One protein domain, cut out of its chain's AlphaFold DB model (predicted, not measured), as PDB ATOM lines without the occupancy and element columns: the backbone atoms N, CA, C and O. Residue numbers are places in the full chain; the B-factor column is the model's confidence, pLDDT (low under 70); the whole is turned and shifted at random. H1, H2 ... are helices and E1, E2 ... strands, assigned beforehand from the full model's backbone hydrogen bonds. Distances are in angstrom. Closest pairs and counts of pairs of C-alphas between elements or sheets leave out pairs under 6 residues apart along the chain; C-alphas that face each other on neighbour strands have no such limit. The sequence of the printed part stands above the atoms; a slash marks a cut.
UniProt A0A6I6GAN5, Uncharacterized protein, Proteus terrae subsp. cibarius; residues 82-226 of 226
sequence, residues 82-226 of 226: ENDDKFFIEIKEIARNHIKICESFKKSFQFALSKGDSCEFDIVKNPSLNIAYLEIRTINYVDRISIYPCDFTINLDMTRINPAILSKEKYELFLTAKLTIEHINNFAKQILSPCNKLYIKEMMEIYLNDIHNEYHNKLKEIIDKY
ATOM      1  N   GLU A  82     -47.316  54.196 -37.402       80.56
ATOM      2  CA  GLU A  82     -48.005  52.896 -37.426       80.56
ATOM      3  C   GLU A  82     -47.427  51.930 -38.471       80.56
ATOM      4  O   GLU A  82     -47.317  50.724 -38.229       80.56
ATOM      5  N   ASN A  83     -47.095  52.448 -39.657       75.75
ATOM      6  CA  ASN A  83     -46.470  51.655 -40.712       75.75
ATOM      7  C   ASN A  83     -45.057  51.235 -40.321       75.75
ATOM      8  O   ASN A  83     -44.692  50.073 -40.503       75.75
ATOM      9  N   ASP A  84     -44.295  52.169 -39.759       76.69
ATOM     10  CA  ASP A  84     -42.968  51.898 -39.251       76.69
ATOM     11  C   ASP A  84     -43.019  50.788 -38.186       76.69
ATOM     12  O   ASP A  84     -42.300  49.801 -38.293       76.69
ATOM     13  N   ASP A  85     -43.891  50.884 -37.183       80.25
ATOM     14  CA  ASP A  85     -43.935  49.924 -36.072       80.25
ATOM     15  C   ASP A  85     -44.275  48.505 -36.544       80.25
ATOM     16  O   ASP A  85     -43.630  47.536 -36.133       80.25
ATOM     17  N   LYS A  86     -45.229  48.367 -37.474       78.44
ATOM     18  CA  LYS A  86     -45.537  47.072 -38.107       78.44
ATOM     19  C   LYS A  86     -44.329  46.495 -38.835       78.44
ATOM     20  O   LYS A  86     -44.069  45.299 -38.738       78.44
ATOM     21  N   PHE A  87     -43.580  47.340 -39.532       76.25
ATOM     22  CA  PHE A  87     -42.382  46.924 -40.245       76.25
ATOM     23  C   PHE A  87     -41.259  46.477 -39.302       76.25
ATOM     24  O   PHE A  87     -40.618  45.454 -39.545       76.25
ATOM     25  N   PHE A  88     -41.057  47.178 -38.183       78.62
ATOM     26  CA  PHE A  88     -40.054  46.779 -37.193       78.62
ATOM     27  C   PHE A  88     -40.396  45.469 -36.498       78.62
ATOM     28  O   PHE A  88     -39.485  44.713 -36.172       78.62
ATOM     29  N   ILE A  89     -41.679  45.159 -36.304       81.56
ATOM     30  CA  ILE A  89     -42.085  43.846 -35.791       81.56
ATOM     31  C   ILE A  89     -41.605  42.733 -36.735       81.56
ATOM     32  O   ILE A  89     -40.984  41.778 -36.263       81.56
ATOM     33  N   GLU A  90     -41.810  42.882 -38.049       78.12
ATOM     34  CA  GLU A  90     -41.347  41.905 -39.049       78.12
ATOM     35  C   GLU A  90     -39.810  41.781 -39.048       78.12
ATOM     36  O   GLU A  90     -39.277  40.669 -38.987       78.12
ATOM     37  N   ILE A  91     -39.077  42.904 -39.030       78.81
ATOM     38  CA  ILE A  91     -37.603  42.889 -38.963       78.81
ATOM     39  C   ILE A  91     -37.110  42.198 -37.695       78.81
ATOM     40  O   ILE A  91     -36.189  41.385 -37.758       78.81
ATOM     41  N   LYS A  92     -37.699  42.502 -36.536       83.06
ATOM     42  CA  LYS A  92     -37.298  41.894 -35.263       83.06
ATOM     43  C   LYS A  92     -37.494  40.394 -35.266       83.06
ATOM     44  O   LYS A  92     -36.651  39.672 -34.741       83.06
ATOM     45  N   GLU A  93     -38.604  39.917 -35.813       82.62
ATOM     46  CA  GLU A  93     -38.860  38.484 -35.913       82.62
ATOM     47  C   GLU A  93     -37.795  37.805 -36.784       82.62
ATOM     48  O   GLU A  93     -37.184  36.815 -36.371       82.62
ATOM     49  N   ILE A  94     -37.485  38.409 -37.933       78.56
ATOM     50  CA  ILE A  94     -36.416  37.964 -38.830       78.56
ATOM     51  C   ILE A  94     -35.048  37.968 -38.128       78.56
ATOM     52  O   ILE A  94     -34.303  36.987 -38.220       78.56
ATOM     53  N   ALA A  95     -34.709  39.039 -37.410       80.62
ATOM     54  CA  ALA A  95     -33.444  39.179 -36.696       80.62
ATOM     55  C   ALA A  95     -33.323  38.165 -35.546       80.62
ATOM     56  O   ALA A  95     -32.283  37.528 -35.390       80.62
ATOM     57  N   ARG A  96     -34.396  37.935 -34.777       83.00
ATOM     58  CA  ARG A  96     -34.428  36.914 -33.713       83.00
ATOM     59  C   ARG A  96     -34.216  35.516 -34.267       83.00
ATOM     60  O   ARG A  96     -33.489  34.727 -33.664       83.00
ATOM     61  N   ASN A  97     -34.842  35.206 -35.400       78.88
ATOM     62  CA  ASN A  97     -34.622  33.932 -36.067       78.88
ATOM     63  C   ASN A  97     -33.141  33.792 -36.456       78.88
ATOM     64  O   ASN A  97     -32.533  32.787 -36.093       78.88
ATOM     65  N   HIS A  98     -32.527  34.822 -37.052       77.31
ATOM     66  CA  HIS A  98     -31.088  34.837 -37.367       77.31
ATOM     67  C   HIS A  98     -30.183  34.645 -36.160       77.31
ATOM     68  O   HIS A  98     -29.209  33.899 -36.243       77.31
ATOM     69  N   ILE A  99     -30.498  35.282 -35.038       81.94
ATOM     70  CA  ILE A  99     -29.720  35.108 -33.815       81.94
ATOM     71  C   ILE A  99     -29.744  33.645 -33.369       81.94
ATOM     72  O   ILE A  99     -28.681  33.076 -33.126       81.94
ATOM     73  N   LYS A 100     -30.920  33.005 -33.348       81.88
ATOM     74  CA  LYS A 100     -31.042  31.580 -32.991       81.88
ATOM     75  C   LYS A 100     -30.206  30.686 -33.906       81.88
ATOM     76  O   LYS A 100     -29.568  29.742 -33.448       81.88
ATOM     77  N   ILE A 101     -30.194  30.999 -35.198       76.56
ATOM     78  CA  ILE A 101     -29.407  30.279 -36.201       76.56
ATOM     79  C   ILE A 101     -27.913  30.456 -35.934       76.56
ATOM     80  O   ILE A 101     -27.183  29.472 -35.848       76.56
ATOM     81  N   CYS A 102     -27.463  31.696 -35.741       78.00
ATOM     82  CA  CYS A 102     -26.066  32.003 -35.448       78.00
ATOM     83  C   CYS A 102     -25.586  31.316 -34.162       78.00
ATOM     84  O   CYS A 102     -24.462  30.821 -34.095       78.00
ATOM     85  N   GLU A 103     -26.440  31.241 -33.141       83.00
ATOM     86  CA  GLU A 103     -26.157  30.486 -31.919       83.00
ATOM     87  C   GLU A 103     -26.059  28.980 -32.166       83.00
ATOM     88  O   GLU A 103     -25.200  28.319 -31.581       83.00
ATOM     89  N   SER A 104     -26.908  28.430 -33.037       79.00
ATOM     90  CA  SER A 104     -26.828  27.026 -33.441       79.00
ATOM     91  C   SER A 104     -25.508  26.732 -34.156       79.00
ATOM     92  O   SER A 104     -24.825  25.786 -33.777       79.00
ATOM     93  N   PHE A 105     -25.111  27.561 -35.128       78.50
ATOM     94  CA  PHE A 105     -23.809  27.452 -35.800       78.50
ATOM     95  C   PHE A 105     -22.656  27.507 -34.801       78.50
ATOM     96  O   PHE A 105     -21.798  26.627 -34.803       78.50
ATOM     97  N   LYS A 106     -22.672  28.492 -33.895       84.88
ATOM     98  CA  LYS A 106     -21.651  28.629 -32.853       84.88
ATOM     99  C   LYS A 106     -21.529  27.369 -32.002       84.88
ATOM    100  O   LYS A 106     -20.421  26.874 -31.826       84.88
ATOM    101  N   LYS A 107     -22.645  26.831 -31.505       85.38
ATOM    102  CA  LYS A 107     -22.649  25.607 -30.687       85.38
ATOM    103  C   LYS A 107     -22.099  24.410 -31.460       85.38
ATOM    104  O   LYS A 107     -21.242  23.699 -30.937       85.38
ATOM    105  N   SER A 108     -22.548  24.215 -32.700       82.31
ATOM    106  CA  SER A 108     -22.089  23.115 -33.553       82.31
ATOM    107  C   SER A 108     -20.592  23.209 -33.851       82.31
ATOM    108  O   SER A 108     -19.887  22.209 -33.744       82.31
ATOM    109  N   PHE A 109     -20.082  24.405 -34.155       85.00
ATOM    110  CA  PHE A 109     -18.662  24.621 -34.445       85.00
ATOM    111  C   PHE A 109     -17.786  24.496 -33.199       85.00
ATOM    112  O   PHE A 109     -16.743  23.855 -33.257       85.00
ATOM    113  N   GLN A 110     -18.219  25.029 -32.053       87.81
ATOM    114  CA  GLN A 110     -17.496  24.863 -30.788       87.81
ATOM    115  C   GLN A 110     -17.376  23.388 -30.400       87.81
ATOM    116  O   GLN A 110     -16.295  22.932 -30.032       87.81
ATOM    117  N   PHE A 111     -18.467  22.628 -30.521       84.75
ATOM    118  CA  PHE A 111     -18.430  21.189 -30.288       84.75
ATOM    119  C   PHE A 111     -17.486  20.489 -31.269       84.75
ATOM    120  O   PHE A 111     -16.661  19.687 -30.838       84.75
ATOM    121  N   ALA A 112     -17.568  20.806 -32.562       82.50
ATOM    122  CA  ALA A 112     -16.715  20.206 -33.582       82.50
ATOM    123  C   ALA A 112     -15.223  20.449 -33.313       82.50
ATOM    124  O   ALA A 112     -14.444  19.501 -33.292       82.50
ATOM    125  N   LEU A 113     -14.843  21.692 -33.011       84.62
ATOM    126  CA  LEU A 113     -13.463  22.058 -32.687       84.62
ATOM    127  C   LEU A 113     -12.986  21.434 -31.365       84.62
ATOM    128  O   LEU A 113     -11.823  21.053 -31.251       84.62
ATOM    129  N   SER A 114     -13.878  21.240 -30.386       84.75
ATOM    130  CA  SER A 114     -13.542  20.568 -29.118       84.75
ATOM    131  C   SER A 114     -13.146  19.094 -29.266       84.75
ATOM    132  O   SER A 114     -12.552  18.531 -28.348       84.75
ATOM    133  N   LYS A 115     -13.455  18.453 -30.404       82.19
ATOM    134  CA  LYS A 115     -13.054  17.063 -30.678       82.19
ATOM    135  C   LYS A 115     -11.566  16.927 -31.037       82.19
ATOM    136  O   LYS A 115     -11.068  15.806 -31.075       82.19
ATOM    137  N   GLY A 116     -10.856  18.043 -31.215       69.81
ATOM    138  CA  GLY A 116      -9.409  18.084 -31.420       69.81
ATOM    139  C   GLY A 116      -8.969  17.878 -32.873       69.81
ATOM    140  O   GLY A 116      -9.766  17.575 -33.759       69.81
ATOM    141  N   ASP A 117      -7.666  18.049 -33.105       70.06
ATOM    142  CA  ASP A 117      -7.058  18.195 -34.439       70.06
ATOM    143  C   ASP A 117      -7.051  16.927 -35.301       70.06
ATOM    144  O   ASP A 117      -6.806  17.000 -36.501       70.06
ATOM    145  N   SER A 118      -7.328  15.761 -34.716       73.81
ATOM    146  CA  SER A 118      -7.334  14.476 -35.424       73.81
ATOM    147  C   SER A 118      -8.636  14.183 -36.182       73.81
ATOM    148  O   SER A 118      -8.831  13.054 -36.633       73.81
ATOM    149  N   CYS A 119      -9.556  15.146 -36.257       78.19
ATOM    150  CA  CYS A 119     -10.850  14.979 -36.913       78.19
ATOM    151  C   CYS A 119     -10.846  15.583 -38.320       78.19
ATOM    152  O   CYS A 119     -10.421  16.720 -38.517       78.19
ATOM    153  N   GLU A 120     -11.403  14.853 -39.281       81.62
ATOM    154  CA  GLU A 120     -11.780  15.410 -40.576       81.62
ATOM    155  C   GLU A 120     -13.207  15.954 -40.504       81.62
ATOM    156  O   GLU A 120     -14.110  15.309 -39.962       81.62
ATOM    157  N   PHE A 121     -13.419  17.135 -41.077       81.88
ATOM    158  CA  PHE A 121     -14.726  17.776 -41.141       81.88
ATOM    159  C   PHE A 121     -15.247  17.739 -42.573       81.88
ATOM    160  O   PHE A 121     -14.521  18.045 -43.519       81.88
ATOM    161  N   ASP A 122     -16.517  17.385 -42.733       82.56
ATOM    162  CA  ASP A 122     -17.207  17.417 -44.018       82.56
ATOM    163  C   ASP A 122     -18.612  17.989 -43.847       82.56
ATOM    164  O   ASP A 122     -19.212  17.888 -42.776       82.56
ATOM    165  N   ILE A 123     -19.155  18.581 -44.906       80.88
ATOM    166  CA  ILE A 123     -20.525  19.089 -44.899       80.88
ATOM    167  C   ILE A 123     -21.370  18.232 -45.822       80.88
ATOM    168  O   ILE A 123     -21.204  18.225 -47.040       80.88
ATOM    169  N   VAL A 124     -22.324  17.529 -45.220       81.69
ATOM    170  CA  VAL A 124     -23.241  16.644 -45.929       81.69
ATOM    171  C   VAL A 124     -24.602  17.312 -46.004       81.69
ATOM    172  O   VAL A 124     -25.262  17.528 -44.991       81.69
ATOM    173  N   LYS A 125     -25.046  17.637 -47.217       80.62
ATOM    174  CA  LYS A 125     -26.394  18.165 -47.448       80.62
ATOM    175  C   LYS A 125     -27.380  17.023 -47.628       80.62
ATOM    176  O   LYS A 125     -27.117  16.089 -48.381       80.62
ATOM    177  N   ASN A 126     -28.543  17.143 -47.001       79.06
ATOM    178  CA  ASN A 126     -29.717  16.335 -47.297       79.06
ATOM    179  C   ASN A 126     -30.797  17.241 -47.913       79.06
ATOM    180  O   ASN A 126     -31.557  17.876 -47.174       79.06
ATOM    181  N   PRO A 127     -30.862  17.323 -49.257       75.19
ATOM    182  CA  PRO A 127     -31.812  18.184 -49.958       75.19
ATOM    183  C   PRO A 127     -33.265  17.839 -49.631       75.19
ATOM    184  O   PRO A 127     -34.082  18.737 -49.465       75.19
ATOM    185  N   SER A 128     -33.575  16.550 -49.457       77.44
ATOM    186  CA  SER A 128     -34.929  16.066 -49.169       77.44
ATOM    187  C   SER A 128     -35.481  16.581 -47.840       77.44
ATOM    188  O   SER A 128     -36.694  16.683 -47.684       77.44
ATOM    189  N   LEU A 129     -34.603  16.898 -46.884       73.25
ATOM    190  CA  LEU A 129     -34.980  17.453 -45.581       73.25
ATOM    191  C   LEU A 129     -34.654  18.946 -45.446       73.25
ATOM    192  O   LEU A 129     -34.988  19.536 -44.424       73.25
ATOM    193  N   ASN A 130     -34.011  19.560 -46.446       74.69
ATOM    194  CA  ASN A 130     -33.451  20.912 -46.369       74.69
ATOM    195  C   ASN A 130     -32.509  21.110 -45.155       74.69
ATOM    196  O   ASN A 130     -32.505  22.155 -44.510       74.69
ATOM    197  N   ILE A 131     -31.702  20.098 -44.822       73.56
ATOM    198  CA  ILE A 131     -30.777  20.124 -43.673       73.56
ATOM    199  C   ILE A 131     -29.348  19.907 -44.166       73.56
ATOM    200  O   ILE A 131     -29.113  19.049 -45.019       73.56
ATOM    201  N   ALA A 132     -28.393  20.651 -43.608       78.12
ATOM    202  CA  ALA A 132     -26.976  20.329 -43.702       78.12
ATOM    203  C   ALA A 132     -26.512  19.663 -42.405       78.12
ATOM    204  O   ALA A 132     -27.010  19.969 -41.323       78.12
ATOM    205  N   TYR A 133     -25.544  18.763 -42.507       83.25
ATOM    206  CA  TYR A 133     -24.869  18.157 -41.368       83.25
ATOM    207  C   TYR A 133     -23.385  18.482 -41.430       83.25
ATOM    208  O   TYR A 133     -22.781  18.392 -42.499       83.25
ATOM    209  N   LEU A 134     -22.803  18.807 -40.279       82.94
ATOM    210  CA  LEU A 134     -21.368  18.745 -40.070       82.94
ATOM    211  C   LEU A 134     -21.053  17.300 -39.716       82.94
ATOM    212  O   LEU A 134     -21.423  16.824 -38.640       82.94
ATOM    213  N   GLU A 135     -20.433  16.590 -40.643       85.06
ATOM    214  CA  GLU A 135     -19.925  15.253 -40.406       85.06
ATOM    215  C   GLU A 135     -18.503  15.361 -39.860       85.06
ATOM    216  O   GLU A 135     -17.621  15.936 -40.494       85.06
ATOM    217  N   ILE A 136     -18.299  14.824 -38.660       83.69
ATOM    218  CA  ILE A 136     -17.008  14.767 -37.985       83.69
ATOM    219  C   ILE A 136     -16.532  13.327 -38.085       83.69
ATOM    220  O   ILE A 136     -17.121  12.427 -37.481       83.69
ATOM    221  N   ARG A 137     -15.473  13.096 -38.855       83.06
ATOM    222  CA  ARG A 137     -14.882  11.769 -39.020       83.06
ATOM    223  C   ARG A 137     -13.606  11.666 -38.208       83.06
ATOM    224  O   ARG A 137     -12.736  12.528 -38.266       83.06
ATOM    225  N   THR A 138     -13.483  10.561 -37.494       78.25
ATOM    226  CA  THR A 138     -12.212  10.078 -36.956       78.25
ATOM    227  C   THR A 138     -11.927   8.702 -37.546       78.25
ATOM    228  O   THR A 138     -12.774   8.118 -38.222       78.25
ATOM    229  N   ILE A 139     -10.759   8.137 -37.238       76.75
ATOM    230  CA  ILE A 139     -10.410   6.762 -37.630       76.75
ATOM    231  C   ILE A 139     -11.418   5.740 -37.061       76.75
ATOM    232  O   ILE A 139     -11.642   4.695 -37.665       76.75
ATOM    233  N   ASN A 140     -12.054   6.047 -35.922       77.12
ATOM    234  CA  ASN A 140     -12.833   5.077 -35.145       77.12
ATOM    235  C   ASN A 140     -14.350   5.322 -35.153       77.12
ATOM    236  O   ASN A 140     -15.107   4.422 -34.794       77.12
ATOM    237  N   TYR A 141     -14.815   6.518 -35.520       79.00
ATOM    238  CA  TYR A 141     -16.243   6.837 -35.559       79.00
ATOM    239  C   TYR A 141     -16.559   8.004 -36.499       79.00
ATOM    240  O   TYR A 141     -15.706   8.847 -36.788       79.00
ATOM    241  N   VAL A 142     -17.825   8.065 -36.916       81.06
ATOM    242  CA  VAL A 142     -18.422   9.185 -37.647       81.06
ATOM    243  C   VAL A 142     -19.537   9.771 -36.788       81.06
ATOM    244  O   VAL A 142     -20.476   9.060 -36.437       81.06
ATOM    245  N   ASP A 143     -19.426  11.051 -36.451       82.44
ATOM    246  CA  ASP A 143     -20.458  11.817 -35.746       82.44
ATOM    247  C   ASP A 143     -21.096  12.835 -36.702       82.44
ATOM    248  O   ASP A 143     -20.461  13.286 -37.660       82.44
ATOM    249  N   ARG A 144     -22.367  13.176 -36.487       82.12
ATOM    250  CA  ARG A 144     -23.126  14.083 -37.359       82.12
ATOM    251  C   ARG A 144     -23.902  15.090 -36.539       82.12
ATOM    252  O   ARG A 144     -24.810  14.734 -35.794       82.12
ATOM    253  N   ILE A 145     -23.609  16.361 -36.771       80.69
ATOM    254  CA  ILE A 145     -24.270  17.475 -36.098       80.69
ATOM    255  C   ILE A 145     -25.117  18.209 -37.115       80.69
ATOM    256  O   ILE A 145     -24.628  18.617 -38.166       80.69
ATOM    257  N   SER A 146     -26.393  18.401 -36.813       74.00
ATOM    258  CA  SER A 146     -27.277  19.195 -37.653       74.00
ATOM    259  C   SER A 146     -26.851  20.668 -37.667       74.00
ATOM    260  O   SER A 146     -26.695  21.321 -36.635       74.00
ATOM    261  N   ILE A 147     -26.699  21.196 -38.877       71.00
ATOM    262  CA  ILE A 147     -26.513  22.606 -39.199       71.00
ATOM    263  C   ILE A 147     -27.753  23.028 -39.999       71.00
ATOM    264  O   ILE A 147     -27.797  23.012 -41.227       71.00
ATOM    265  N   TYR A 148     -28.850  23.251 -39.290       67.44
ATOM    266  CA  TYR A 148     -30.131  23.609 -39.898       67.44
ATOM    267  C   TYR A 148     -30.097  25.018 -40.516       67.44
ATOM    268  O   TYR A 148     -29.540  25.915 -39.875       67.44
ATOM    269  N   PRO A 149     -30.862  25.286 -41.596       59.19
ATOM    270  CA  PRO A 149     -31.150  24.546 -42.829       59.19
ATOM    271  C   PRO A 149     -30.195  24.916 -44.001       59.19
ATOM    272  O   PRO A 149     -29.417  25.866 -43.921       59.19
ATOM    273  N   CYS A 150     -30.286  24.164 -45.110       52.81
ATOM    274  CA  CYS A 150     -29.460  24.314 -46.329       52.81
ATOM    275  C   CYS A 150     -29.784  25.563 -47.169       52.81
ATOM    276  O   CYS A 150     -28.868  26.164 -47.730       52.81
ATOM    277  N   ASP A 151     -31.062  25.937 -47.255       53.28
ATOM    278  CA  ASP A 151     -31.539  27.097 -48.012       53.28
ATOM    279  C   ASP A 151     -31.926  28.237 -47.068       53.28
ATOM    280  O   ASP A 151     -33.100  28.520 -46.815       53.28
ATOM    281  N   PHE A 152     -30.910  28.917 -46.534       54.84
ATOM    282  CA  PHE A 152     -31.100  30.208 -45.883       54.84
ATOM    283  C   PHE A 152     -31.155  31.324 -46.928       54.84
ATOM    284  O   PHE A 152     -30.172  32.001 -47.221       54.84
ATOM    285  N   THR A 153     -32.332  31.529 -47.511       53.00
ATOM    286  CA  THR A 153     -32.667  32.788 -48.190       53.00
ATOM    287  C   THR A 153     -33.689  33.521 -47.352       53.00
ATOM    288  O   THR A 153     -34.893  33.403 -47.563       53.00
ATOM    289  N   ILE A 154     -33.196  34.277 -46.374       54.34
ATOM    290  CA  ILE A 154     -34.039  35.245 -45.688       54.34
ATOM    291  C   ILE A 154     -33.960  36.541 -46.472       54.34
ATOM    292  O   ILE A 154     -32.932  37.215 -46.502       54.34
ATOM    293  N   ASN A 155     -35.059  36.836 -47.153       60.09
ATOM    294  CA  ASN A 155     -35.174  38.012 -47.978       60.09
ATOM    295  C   ASN A 155     -35.976  39.075 -47.227       60.09
ATOM    296  O   ASN A 155     -37.191  38.958 -47.079       60.09
ATOM    297  N   LEU A 156     -35.285  40.118 -46.770       62.19
ATOM    298  CA  LEU A 156     -35.927  41.313 -46.228       62.19
ATOM    299  C   LEU A 156     -36.767  42.054 -47.283       62.19
ATOM    300  O   LEU A 156     -37.613  42.850 -46.913       62.19
ATOM    301  N   ASP A 157     -36.620  41.743 -48.573       61.75
ATOM    302  CA  ASP A 157     -37.497  42.244 -49.639       61.75
ATOM    303  C   ASP A 157     -38.858  41.515 -49.680       61.75
ATOM    304  O   ASP A 157     -39.746  41.920 -50.428       61.75
ATOM    305  N   MET A 158     -39.053  40.457 -48.877       55.59
ATOM    306  CA  MET A 158     -40.364  39.815 -48.675       55.59
ATOM    307  C   MET A 158     -41.183  40.440 -47.538       55.59
ATOM    308  O   MET A 158     -42.302  39.985 -47.285       55.59
ATOM    309  N   THR A 159     -40.667  41.465 -46.850       61.09
ATOM    310  CA  THR A 159     -41.487  42.232 -45.902       61.09
ATOM    311  C   THR A 159     -42.694  42.800 -46.631       61.09
ATOM    312  O   THR A 159     -42.578  43.297 -47.753       61.09
ATOM    313  N   ARG A 160     -43.870  42.766 -46.000       59.03
ATOM    314  CA  ARG A 160     -45.131  43.168 -46.659       59.03
ATOM    315  C   ARG A 160     -45.223  44.670 -46.935       59.03
ATOM    316  O   ARG A 160     -46.196  45.133 -47.530       59.03
ATOM    317  N   ILE A 161     -44.240  45.432 -46.472       62.38
ATOM    318  CA  ILE A 161     -44.242  46.885 -46.431       62.38
ATOM    319  C   ILE A 161     -43.089  47.400 -47.293       62.38
ATOM    320  O   ILE A 161     -41.952  46.956 -47.169       62.38
ATOM    321  N   ASN A 162     -43.400  48.351 -48.177       69.75
ATOM    322  CA  ASN A 162     -42.414  48.989 -49.040       69.75
ATOM    323  C   ASN A 162     -41.457  49.847 -48.190       69.75
ATOM    324  O   ASN A 162     -41.918  50.827 -47.607       69.75
ATOM    325  N   PRO A 163     -40.141  49.566 -48.157       70.62
ATOM    326  CA  PRO A 163     -39.194  50.308 -47.324       70.62
ATOM    327  C   PRO A 163     -39.091  51.800 -47.690       70.62
ATOM    328  O   PRO A 163     -38.633  52.594 -46.875       70.62
ATOM    329  N   ALA A 164     -39.571  52.217 -48.869       72.38
ATOM    330  CA  ALA A 164     -39.637  53.625 -49.265       72.38
ATOM    331  C   ALA A 164     -40.593  54.480 -48.409       72.38
ATOM    332  O   ALA A 164     -40.532  55.705 -48.486       72.38
ATOM    333  N   ILE A 165     -41.487  53.865 -47.623       73.56
ATOM    334  CA  ILE A 165     -42.417  54.601 -46.746       73.56
ATOM    335  C   ILE A 165     -41.854  54.849 -45.340       73.56
ATOM    336  O   ILE A 165     -42.492  55.543 -44.547       73.56
ATOM    337  N   LEU A 166     -40.681  54.291 -45.035       76.44
ATOM    338  CA  LEU A 166     -40.052  54.418 -43.726       76.44
ATOM    339  C   LEU A 166     -39.524  55.829 -43.496       76.44
ATOM    340  O   LEU A 166     -39.095  56.526 -44.419       76.44
ATOM    341  N   SER A 167     -39.494  56.242 -42.233       79.00
ATOM    342  CA  SER A 167     -38.676  57.395 -41.852       79.00
ATOM    343  C   SER A 167     -37.184  57.131 -42.121       79.00
ATOM    344  O   SER A 167     -36.729  55.988 -42.150       79.00
ATOM    345  N   LYS A 168     -36.399  58.198 -42.322       82.06
ATOM    346  CA  LYS A 168     -34.979  58.099 -42.705       82.06
ATOM    347  C   LYS A 168     -34.157  57.230 -41.745       82.06
ATOM    348  O   LYS A 168     -33.465  56.323 -42.191       82.06
ATOM    349  N   GLU A 169     -34.258  57.489 -40.443       81.38
ATOM    350  CA  GLU A 169     -33.538  56.736 -39.403       81.38
ATOM    351  C   GLU A 169     -33.878  55.239 -39.456       81.38
ATOM    352  O   GLU A 169     -33.012  54.368 -39.398       81.38
ATOM    353  N   LYS A 170     -35.162  54.937 -39.645       79.12
ATOM    354  CA  LYS A 170     -35.679  53.575 -39.720       79.12
ATOM    355  C   LYS A 170     -35.282  52.856 -41.014       79.12
ATOM    356  O   LYS A 170     -35.013  51.656 -40.994       79.12
ATOM    357  N   TYR A 171     -35.174  53.586 -42.119       82.38
ATOM    358  CA  TYR A 171     -34.644  53.072 -43.380       82.38
ATOM    359  C   TYR A 171     -33.147  52.727 -43.287       82.38
ATOM    360  O   TYR A 171     -32.720  51.685 -43.783       82.38
ATOM    361  N   GLU A 172     -32.344  53.547 -42.605       83.44
ATOM    362  CA  GLU A 172     -30.921  53.258 -42.364       83.44
ATOM    363  C   GLU A 172     -30.730  51.987 -41.516       83.44
ATOM    364  O   GLU A 172     -29.859  51.157 -41.802       83.44
ATOM    365  N   LEU A 173     -31.598  51.770 -40.522       79.56
ATOM    366  CA  LEU A 173     -31.628  50.528 -39.743       79.56
ATOM    367  C   LEU A 173     -32.008  49.319 -40.597       79.56
ATOM    368  O   LEU A 173     -31.355  48.281 -40.507       79.56
ATOM    369  N   PHE A 174     -33.020  49.454 -41.458       81.94
ATOM    370  CA  PHE A 174     -33.390  48.409 -42.412       81.94
ATOM    371  C   PHE A 174     -32.217  48.022 -43.315       81.94
ATOM    372  O   PHE A 174     -31.931  46.836 -43.472       81.94
ATOM    373  N   LEU A 175     -31.505  49.006 -43.871       84.12
ATOM    374  CA  LEU A 175     -30.319  48.756 -44.689       84.12
ATOM    375  C   LEU A 175     -29.231  48.028 -43.896       84.12
ATOM    376  O   LEU A 175     -28.651  47.064 -44.392       84.12
ATOM    377  N   THR A 176     -28.994  48.439 -42.651       84.50
ATOM    378  CA  THR A 176     -28.018  47.790 -41.766       84.50
ATOM    379  C   THR A 176     -28.394  46.332 -41.488       84.50
ATOM    380  O   THR A 176     -27.543  45.444 -41.587       84.50
ATOM    381  N   ALA A 177     -29.672  46.064 -41.206       81.62
ATOM    382  CA  ALA A 177     -30.199  44.715 -41.022       81.62
ATOM    383  C   ALA A 177     -30.042  43.876 -42.298       81.62
ATOM    384  O   ALA A 177     -29.566  42.743 -42.235       81.62
ATOM    385  N   LYS A 178     -30.383  44.453 -43.459       83.75
ATOM    386  CA  LYS A 178     -30.277  43.813 -44.775       83.75
ATOM    387  C   LYS A 178     -28.853  43.392 -45.092       83.75
ATOM    388  O   LYS A 178     -28.627  42.216 -45.361       83.75
ATOM    389  N   LEU A 179     -27.904  44.315 -44.981       84.19
ATOM    390  CA  LEU A 179     -26.488  44.042 -45.235       84.19
ATOM    391  C   LEU A 179     -25.927  42.998 -44.263       84.19
ATOM    392  O   LEU A 179     -25.229  42.076 -44.676       84.19
ATOM    393  N   THR A 180     -26.281  43.096 -42.979       82.38
ATOM    394  CA  THR A 180     -25.856  42.130 -41.955       82.38
ATOM    395  C   THR A 180     -26.354  40.718 -42.271       82.38
ATOM    396  O   THR A 180     -25.585  39.758 -42.237       82.38
ATOM    397  N   ILE A 181     -27.634  40.588 -42.621       78.88
ATOM    398  CA  ILE A 181     -28.246  39.310 -42.994       78.88
ATOM    399  C   ILE A 181     -27.622  38.755 -44.275       78.88
ATOM    400  O   ILE A 181     -27.330  37.563 -44.357       78.88
ATOM    401  N   GLU A 182     -27.372  39.606 -45.268       82.19
ATOM    402  CA  GLU A 182     -26.732  39.208 -46.519       82.19
ATOM    403  C   GLU A 182     -25.311  38.677 -46.293       82.19
ATOM    404  O   GLU A 182     -24.955  37.629 -46.833       82.19
ATOM    405  N   HIS A 183     -24.525  39.331 -45.436       80.94
ATOM    406  CA  HIS A 183     -23.193  38.861 -45.057       80.94
ATOM    407  C   HIS A 183     -23.240  37.490 -44.371       80.94
ATOM    408  O   HIS A 183     -22.489  36.593 -44.760       80.94
ATOM    409  N   ILE A 184     -24.151  37.290 -43.409       76.12
ATOM    410  CA  ILE A 184     -24.341  35.986 -42.751       76.12
ATOM    411  C   ILE A 184     -24.731  34.916 -43.780       76.12
ATOM    412  O   ILE A 184     -24.157  33.827 -43.780       76.12
ATOM    413  N   ASN A 185     -25.671  35.218 -44.679       76.44
ATOM    414  CA  ASN A 185     -26.122  34.277 -45.706       76.44
ATOM    415  C   ASN A 185     -24.995  33.908 -46.676       76.44
ATOM    416  O   ASN A 185     -24.840  32.739 -47.027       76.44
ATOM    417  N   ASN A 186     -24.192  34.882 -47.103       79.00
ATOM    418  CA  ASN A 186     -23.048  34.641 -47.980       79.00
ATOM    419  C   ASN A 186     -21.994  33.777 -47.288       79.00
ATOM    420  O   ASN A 186     -21.497  32.825 -47.890       79.00
ATOM    421  N   PHE A 187     -21.715  34.041 -46.013       76.31
ATOM    422  CA  PHE A 187     -20.817  33.214 -45.219       76.31
ATOM    423  C   PHE A 187     -21.340  31.777 -45.060       76.31
ATOM    424  O   PHE A 187     -20.615  30.814 -45.317       76.31
ATOM    425  N   ALA A 188     -22.622  31.612 -44.722       74.19
ATOM    426  CA  ALA A 188     -23.254  30.299 -44.624       74.19
ATOM    427  C   ALA A 188     -23.177  29.538 -45.958       74.19
ATOM    428  O   ALA A 188     -22.813  28.366 -45.977       74.19
ATOM    429  N   LYS A 189     -23.431  30.206 -47.091       77.00
ATOM    430  CA  LYS A 189     -23.284  29.610 -48.431       77.00
ATOM    431  C   LYS A 189     -21.851  29.171 -48.727       77.00
ATOM    432  O   LYS A 189     -21.670  28.111 -49.321       77.00
ATOM    433  N   GLN A 190     -20.853  29.961 -48.326       76.94
ATOM    434  CA  GLN A 190     -19.440  29.613 -48.497       76.94
ATOM    435  C   GLN A 190     -19.066  28.369 -47.692       76.94
ATOM    436  O   GLN A 190     -18.461  27.457 -48.250       76.94
ATOM    437  N   ILE A 191     -19.480  28.297 -46.423       71.94
ATOM    438  CA  ILE A 191     -19.295  27.102 -45.588       71.94
ATOM    439  C   ILE A 191     -19.974  25.896 -46.230       71.94
ATOM    440  O   ILE A 191     -19.364  24.846 -46.390       71.94
ATOM    441  N   LEU A 192     -21.229  26.051 -46.648       71.31
ATOM    442  CA  LEU A 192     -22.019  24.975 -47.233       71.31
ATOM    443  C   LEU A 192     -21.583  24.605 -48.665       71.31
ATOM    444  O   LEU A 192     -22.220  23.756 -49.291       71.31
ATOM    445  N   SER A 193     -20.554  25.232 -49.235       72.00
ATOM    446  CA  SER A 193     -20.079  24.915 -50.581       72.00
ATOM    447  C   SER A 193     -19.215  23.640 -50.577       72.00
ATOM    448  O   SER A 193     -18.302  23.523 -49.760       72.00
ATOM    449  N   PRO A 194     -19.435  22.686 -51.504       56.94
ATOM    450  CA  PRO A 194     -18.750  21.386 -51.517       56.94
ATOM    451  C   PRO A 194     -17.236  21.438 -51.804       56.94
ATOM    452  O   PRO A 194     -16.571  20.405 -51.746       56.94
ATOM    453  N   CYS A 195     -16.666  22.604 -52.117       54.94
ATOM    454  CA  CYS A 195     -15.276  22.723 -52.570       54.94
ATOM    455  C   CYS A 195     -14.220  22.878 -51.458       54.94
ATOM    456  O   CYS A 195     -13.038  22.901 -51.783       54.94
ATOM    457  N   ASN A 196     -14.591  22.962 -50.172       56.88
ATOM    458  CA  ASN A 196     -13.697  23.507 -49.136       56.88
ATOM    459  C   ASN A 196     -13.335  22.572 -47.967       56.88
ATOM    460  O   ASN A 196     -13.045  23.068 -46.883       56.88
ATOM    461  N   LYS A 197     -13.274  21.243 -48.150       63.12
ATOM    462  CA  LYS A 197     -12.959  20.293 -47.051       63.12
ATOM    463  C   LYS A 197     -11.701  20.654 -46.245       63.12
ATOM    464  O   LYS A 197     -11.715  20.551 -45.024       63.12
ATOM    465  N   LEU A 198     -10.649  21.138 -46.914       58.34
ATOM    466  CA  LEU A 198      -9.380  21.517 -46.274       58.34
ATOM    467  C   LEU A 198      -9.476  22.800 -45.422       58.34
ATOM    468  O   LEU A 198      -8.635  23.024 -44.564       58.34
ATOM    469  N   TYR A 199     -10.517  23.612 -45.626       74.62
ATOM    470  CA  TYR A 199     -10.682  24.937 -45.020       74.62
ATOM    471  C   TYR A 199     -11.853  25.022 -44.034       74.62
ATOM    472  O   TYR A 199     -12.057  26.067 -43.423       74.62
ATOM    473  N   ILE A 200     -12.638  23.951 -43.848       79.06
ATOM    474  CA  ILE A 200     -13.827  23.991 -42.974       79.06
ATOM    475  C   ILE A 200     -13.429  24.361 -41.543       79.06
ATOM    476  O   ILE A 200     -14.108  25.167 -40.914       79.06
ATOM    477  N   LYS A 201     -12.308  23.830 -41.045       81.62
ATOM    478  CA  LYS A 201     -11.800  24.149 -39.705       81.62
ATOM    479  C   LYS A 201     -11.465  25.635 -39.548       81.62
ATOM    480  O   LYS A 201     -11.994  26.274 -38.644       81.62
ATOM    481  N   GLU A 202     -10.672  26.188 -40.463       84.62
ATOM    482  CA  GLU A 202     -10.317  27.615 -40.464       84.62
ATOM    483  C   GLU A 202     -11.565  28.503 -40.579       84.62
ATOM    484  O   GLU A 202     -11.712  29.481 -39.852       84.62
ATOM    485  N   MET A 203     -12.531  28.123 -41.420       82.19
ATOM    486  CA  MET A 203     -13.804  28.839 -41.553       82.19
ATOM    487  C   MET A 203     -14.633  28.805 -40.261       82.19
ATOM    488  O   MET A 203     -15.264  29.805 -39.915       82.19
ATOM    489  N   MET A 204     -14.638  27.687 -39.526       84.12
ATOM    490  CA  MET A 204     -15.291  27.599 -38.214       84.12
ATOM    491  C   MET A 204     -14.623  28.529 -37.193       84.12
ATOM    492  O   MET A 204     -15.322  29.196 -36.431       84.12
ATOM    493  N   GLU A 205     -13.293  28.611 -37.190       85.50
ATOM    494  CA  GLU A 205     -12.534  29.501 -36.304       85.50
ATOM    495  C   GLU A 205     -12.780  30.983 -36.632       85.50
ATOM    496  O   GLU A 205     -13.119  31.755 -35.732       85.50
ATOM    497  N   ILE A 206     -12.726  31.365 -37.915       84.94
ATOM    498  CA  ILE A 206     -13.072  32.718 -38.394       84.94
ATOM    499  C   ILE A 206     -14.509  33.073 -37.996       84.94
ATOM    500  O   ILE A 206     -14.782  34.183 -37.530       84.94
ATOM    501  N   TYR A 207     -15.443  32.124 -38.130       82.06
ATOM    502  CA  TYR A 207     -16.823  32.355 -37.719       82.06
ATOM    503  C   TYR A 207     -16.927  32.697 -36.235       82.06
ATOM    504  O   TYR A 207     -17.609  33.646 -35.863       82.06
ATOM    505  N   LEU A 208     -16.288  31.899 -35.382       84.25
ATOM    506  CA  LEU A 208     -16.413  32.019 -33.933       84.25
ATOM    507  C   LEU A 208     -15.728  33.270 -33.381       84.25
ATOM    508  O   LEU A 208     -16.255  33.872 -32.440       84.25
ATOM    509  N   ASN A 209     -14.586  33.644 -33.955       84.56
ATOM    510  CA  ASN A 209     -13.780  34.759 -33.474       84.56
ATOM    511  C   ASN A 209     -14.319  36.107 -33.968       84.56
ATOM    512  O   ASN A 209     -14.538  37.006 -33.152       84.56
ATOM    513  N   ASP A 210     -14.625  36.208 -35.263       80.25
ATOM    514  CA  ASP A 210     -14.850  37.505 -35.907       80.25
ATOM    515  C   ASP A 210     -16.329  37.711 -36.258       80.25
ATOM    516  O   ASP A 210     -16.993  38.634 -35.783       80.25
ATOM    517  N   ILE A 211     -16.887  36.793 -37.046       76.19
ATOM    518  CA  ILE A 211     -18.194  36.967 -37.698       76.19
ATOM    519  C   ILE A 211     -19.338  36.845 -36.688       76.19
ATOM    520  O   ILE A 211     -20.260  37.661 -36.676       76.19
ATOM    521  N   HIS A 212     -19.300  35.841 -35.812       79.50
ATOM    522  CA  HIS A 212     -20.391  35.582 -34.884       79.50
ATOM    523  C   HIS A 212     -20.615  36.768 -33.949       79.50
ATOM    524  O   HIS A 212     -21.742  37.239 -33.837       79.50
ATOM    525  N   ASN A 213     -19.563  37.263 -33.295       81.25
ATOM    526  CA  ASN A 213     -19.701  38.333 -32.310       81.25
ATOM    527  C   ASN A 213     -20.117  39.652 -32.973       81.25
ATOM    528  O   ASN A 213     -21.008  40.329 -32.463       81.25
ATOM    529  N   GLU A 214     -19.530  39.996 -34.123       84.25
ATOM    530  CA  GLU A 214     -19.862  41.229 -34.837       84.25
ATOM    531  C   GLU A 214     -21.332  41.248 -35.278       84.25
ATOM    532  O   GLU A 214     -22.084  42.163 -34.930       84.25
ATOM    533  N   TYR A 215     -21.770  40.229 -36.019       80.50
ATOM    534  CA  TYR A 215     -23.107  40.237 -36.605       80.50
ATOM    535  C   TYR A 215     -24.204  39.906 -35.590       80.50
ATOM    536  O   TYR A 215     -25.300  40.459 -35.685       80.50
ATOM    537  N   HIS A 216     -23.920  39.068 -34.586       82.62
ATOM    538  CA  HIS A 216     -24.857  38.832 -33.486       82.62
ATOM    539  C   HIS A 216     -25.129  40.127 -32.718       82.62
ATOM    540  O   HIS A 216     -26.290  40.449 -32.470       82.62
ATOM    541  N   ASN A 217     -24.089  40.901 -32.392       85.75
ATOM    542  CA  ASN A 217     -24.255  42.163 -31.675       85.75
ATOM    543  C   ASN A 217     -25.013  43.199 -32.513       85.75
ATOM    544  O   ASN A 217     -25.939  43.815 -31.994       85.75
ATOM    545  N   LYS A 218     -24.705  43.325 -33.812       85.06
ATOM    546  CA  LYS A 218     -25.443  44.218 -34.726       85.06
ATOM    547  C   LYS A 218     -26.930  43.860 -34.819       85.06
ATOM    548  O   LYS A 218     -27.782  44.738 -34.723       85.06
ATOM    549  N   LEU A 219     -27.265  42.576 -34.966       82.50
ATOM    550  CA  LEU A 219     -28.665  42.127 -34.992       82.50
ATOM    551  C   LEU A 219     -29.367  42.324 -33.648       82.50
ATOM    552  O   LEU A 219     -30.554  42.642 -33.616       82.50
ATOM    553  N   LYS A 220     -28.645  42.142 -32.542       86.19
ATOM    554  CA  LYS A 220     -29.179  42.351 -31.199       86.19
ATOM    555  C   LYS A 220     -29.457  43.826 -30.925       86.19
ATOM    556  O   LYS A 220     -30.532  44.146 -30.439       86.19
ATOM    557  N   GLU A 221     -28.564  44.720 -31.344       86.06
ATOM    558  CA  GLU A 221     -28.785  46.167 -31.279       86.06
ATOM    559  C   GLU A 221     -30.050  46.578 -32.051       86.06
ATOM    560  O   GLU A 221     -30.861  47.346 -31.542       86.06
ATOM    561  N   ILE A 222     -30.279  46.001 -33.238       80.62
ATOM    562  CA  ILE A 222     -31.508  46.232 -34.019       80.62
ATOM    563  C   ILE A 222     -32.764  45.773 -33.257       80.62
ATOM    564  O   ILE A 222     -33.809  46.416 -33.360       80.62
ATOM    565  N   ILE A 223     -32.683  44.675 -32.498       82.38
ATOM    566  CA  ILE A 223     -33.804  44.160 -31.696       82.38
ATOM    567  C   ILE A 223     -34.055  45.009 -30.451       82.38
ATOM    568  O   ILE A 223     -35.217  45.176 -30.089       82.38
ATOM    569  N   ASP A 224     -32.994  45.490 -29.802       83.56
ATOM    570  CA  ASP A 224     -33.064  46.176 -28.510       83.56
ATOM    571  C   ASP A 224     -33.406  47.670 -28.654       83.56
ATOM    572  O   ASP A 224     -33.974  48.264 -27.738       83.56
ATOM    573  N   LYS A 225     -33.067  48.295 -29.791       76.81
ATOM    574  CA  LYS A 225     -33.250  49.741 -30.009       76.81
ATOM    575  C   LYS A 225     -34.707  50.160 -30.265       76.81
ATOM    576  O   LYS A 225     -35.032  51.328 -30.066       76.81
ATOM    577  N   TYR A 226     -35.575  49.243 -30.688       62.41
ATOM    578  CA  TYR A 226     -37.000  49.499 -30.970       62.41
ATOM    579  C   TYR A 226     -37.852  48.382 -30.431       62.41
ATOM    580  O   TYR A 226     -39.097  48.436 -30.548       62.41
TER     581      TYR A 226
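AT A GLANCE: This is residues 82 to 226 of the 226 residues of an uncharacterized protein of Proteus terrae subsp. cibarius (UniProt A0A6I6GAN5). Three long helices, H1, H2 and H3, lie side by side as a bundle; a small, strongly twisted sheet sits at one end, H1 covering one face in two layers. The 145 printed residues run H1 E1 E2 E3 H2 H3, mostly helix; E1 E2 E3 form an antiparallel meander, each strand beside the one before. The whole is only just compact, close to loose (radius of gyration of the C-alphas 17.3 A), spanning 59 by 32 by 21 A.

IN THESE COORDINATES: Find C-alpha 82 at (-48.005, 52.896, -37.426); H1 runs 48.0 A to residue 114. Then come E1, 120 to 126, E2, 131 to 137, E3, 142 to 147, and H2, 168 to 191. H3, 197 to 224, kinks by 48 degrees near residue 206 and ends at (-33.064, 46.176, -28.510).

HOW THE PARTS SIT: H1 touches H3 at C-alphas 92 and 223, 5.5 A, the closest pair, opposite ways at a shallow tilt of 32 degrees. H2 and H3 form a helical hairpin, closest at C-alphas 180 and 215, 6.3 A. Look for N 122 and O 135, 2.9 A, between E1 and E2, and N 134 and O 145, 2.8 A, between E2 and E3. Each O i to N i+4 pair is within hydrogen-bond range in H1 and H2, 20 of 24 in H3.

THE WHOLE: The farthest C-alphas, 82 and 139, are 59.5 A apart. The printed part has no cut; the link E3 to H2 is long, and 22 printed residues have pLDDT under 70, among them residues 148 to 162 of that link.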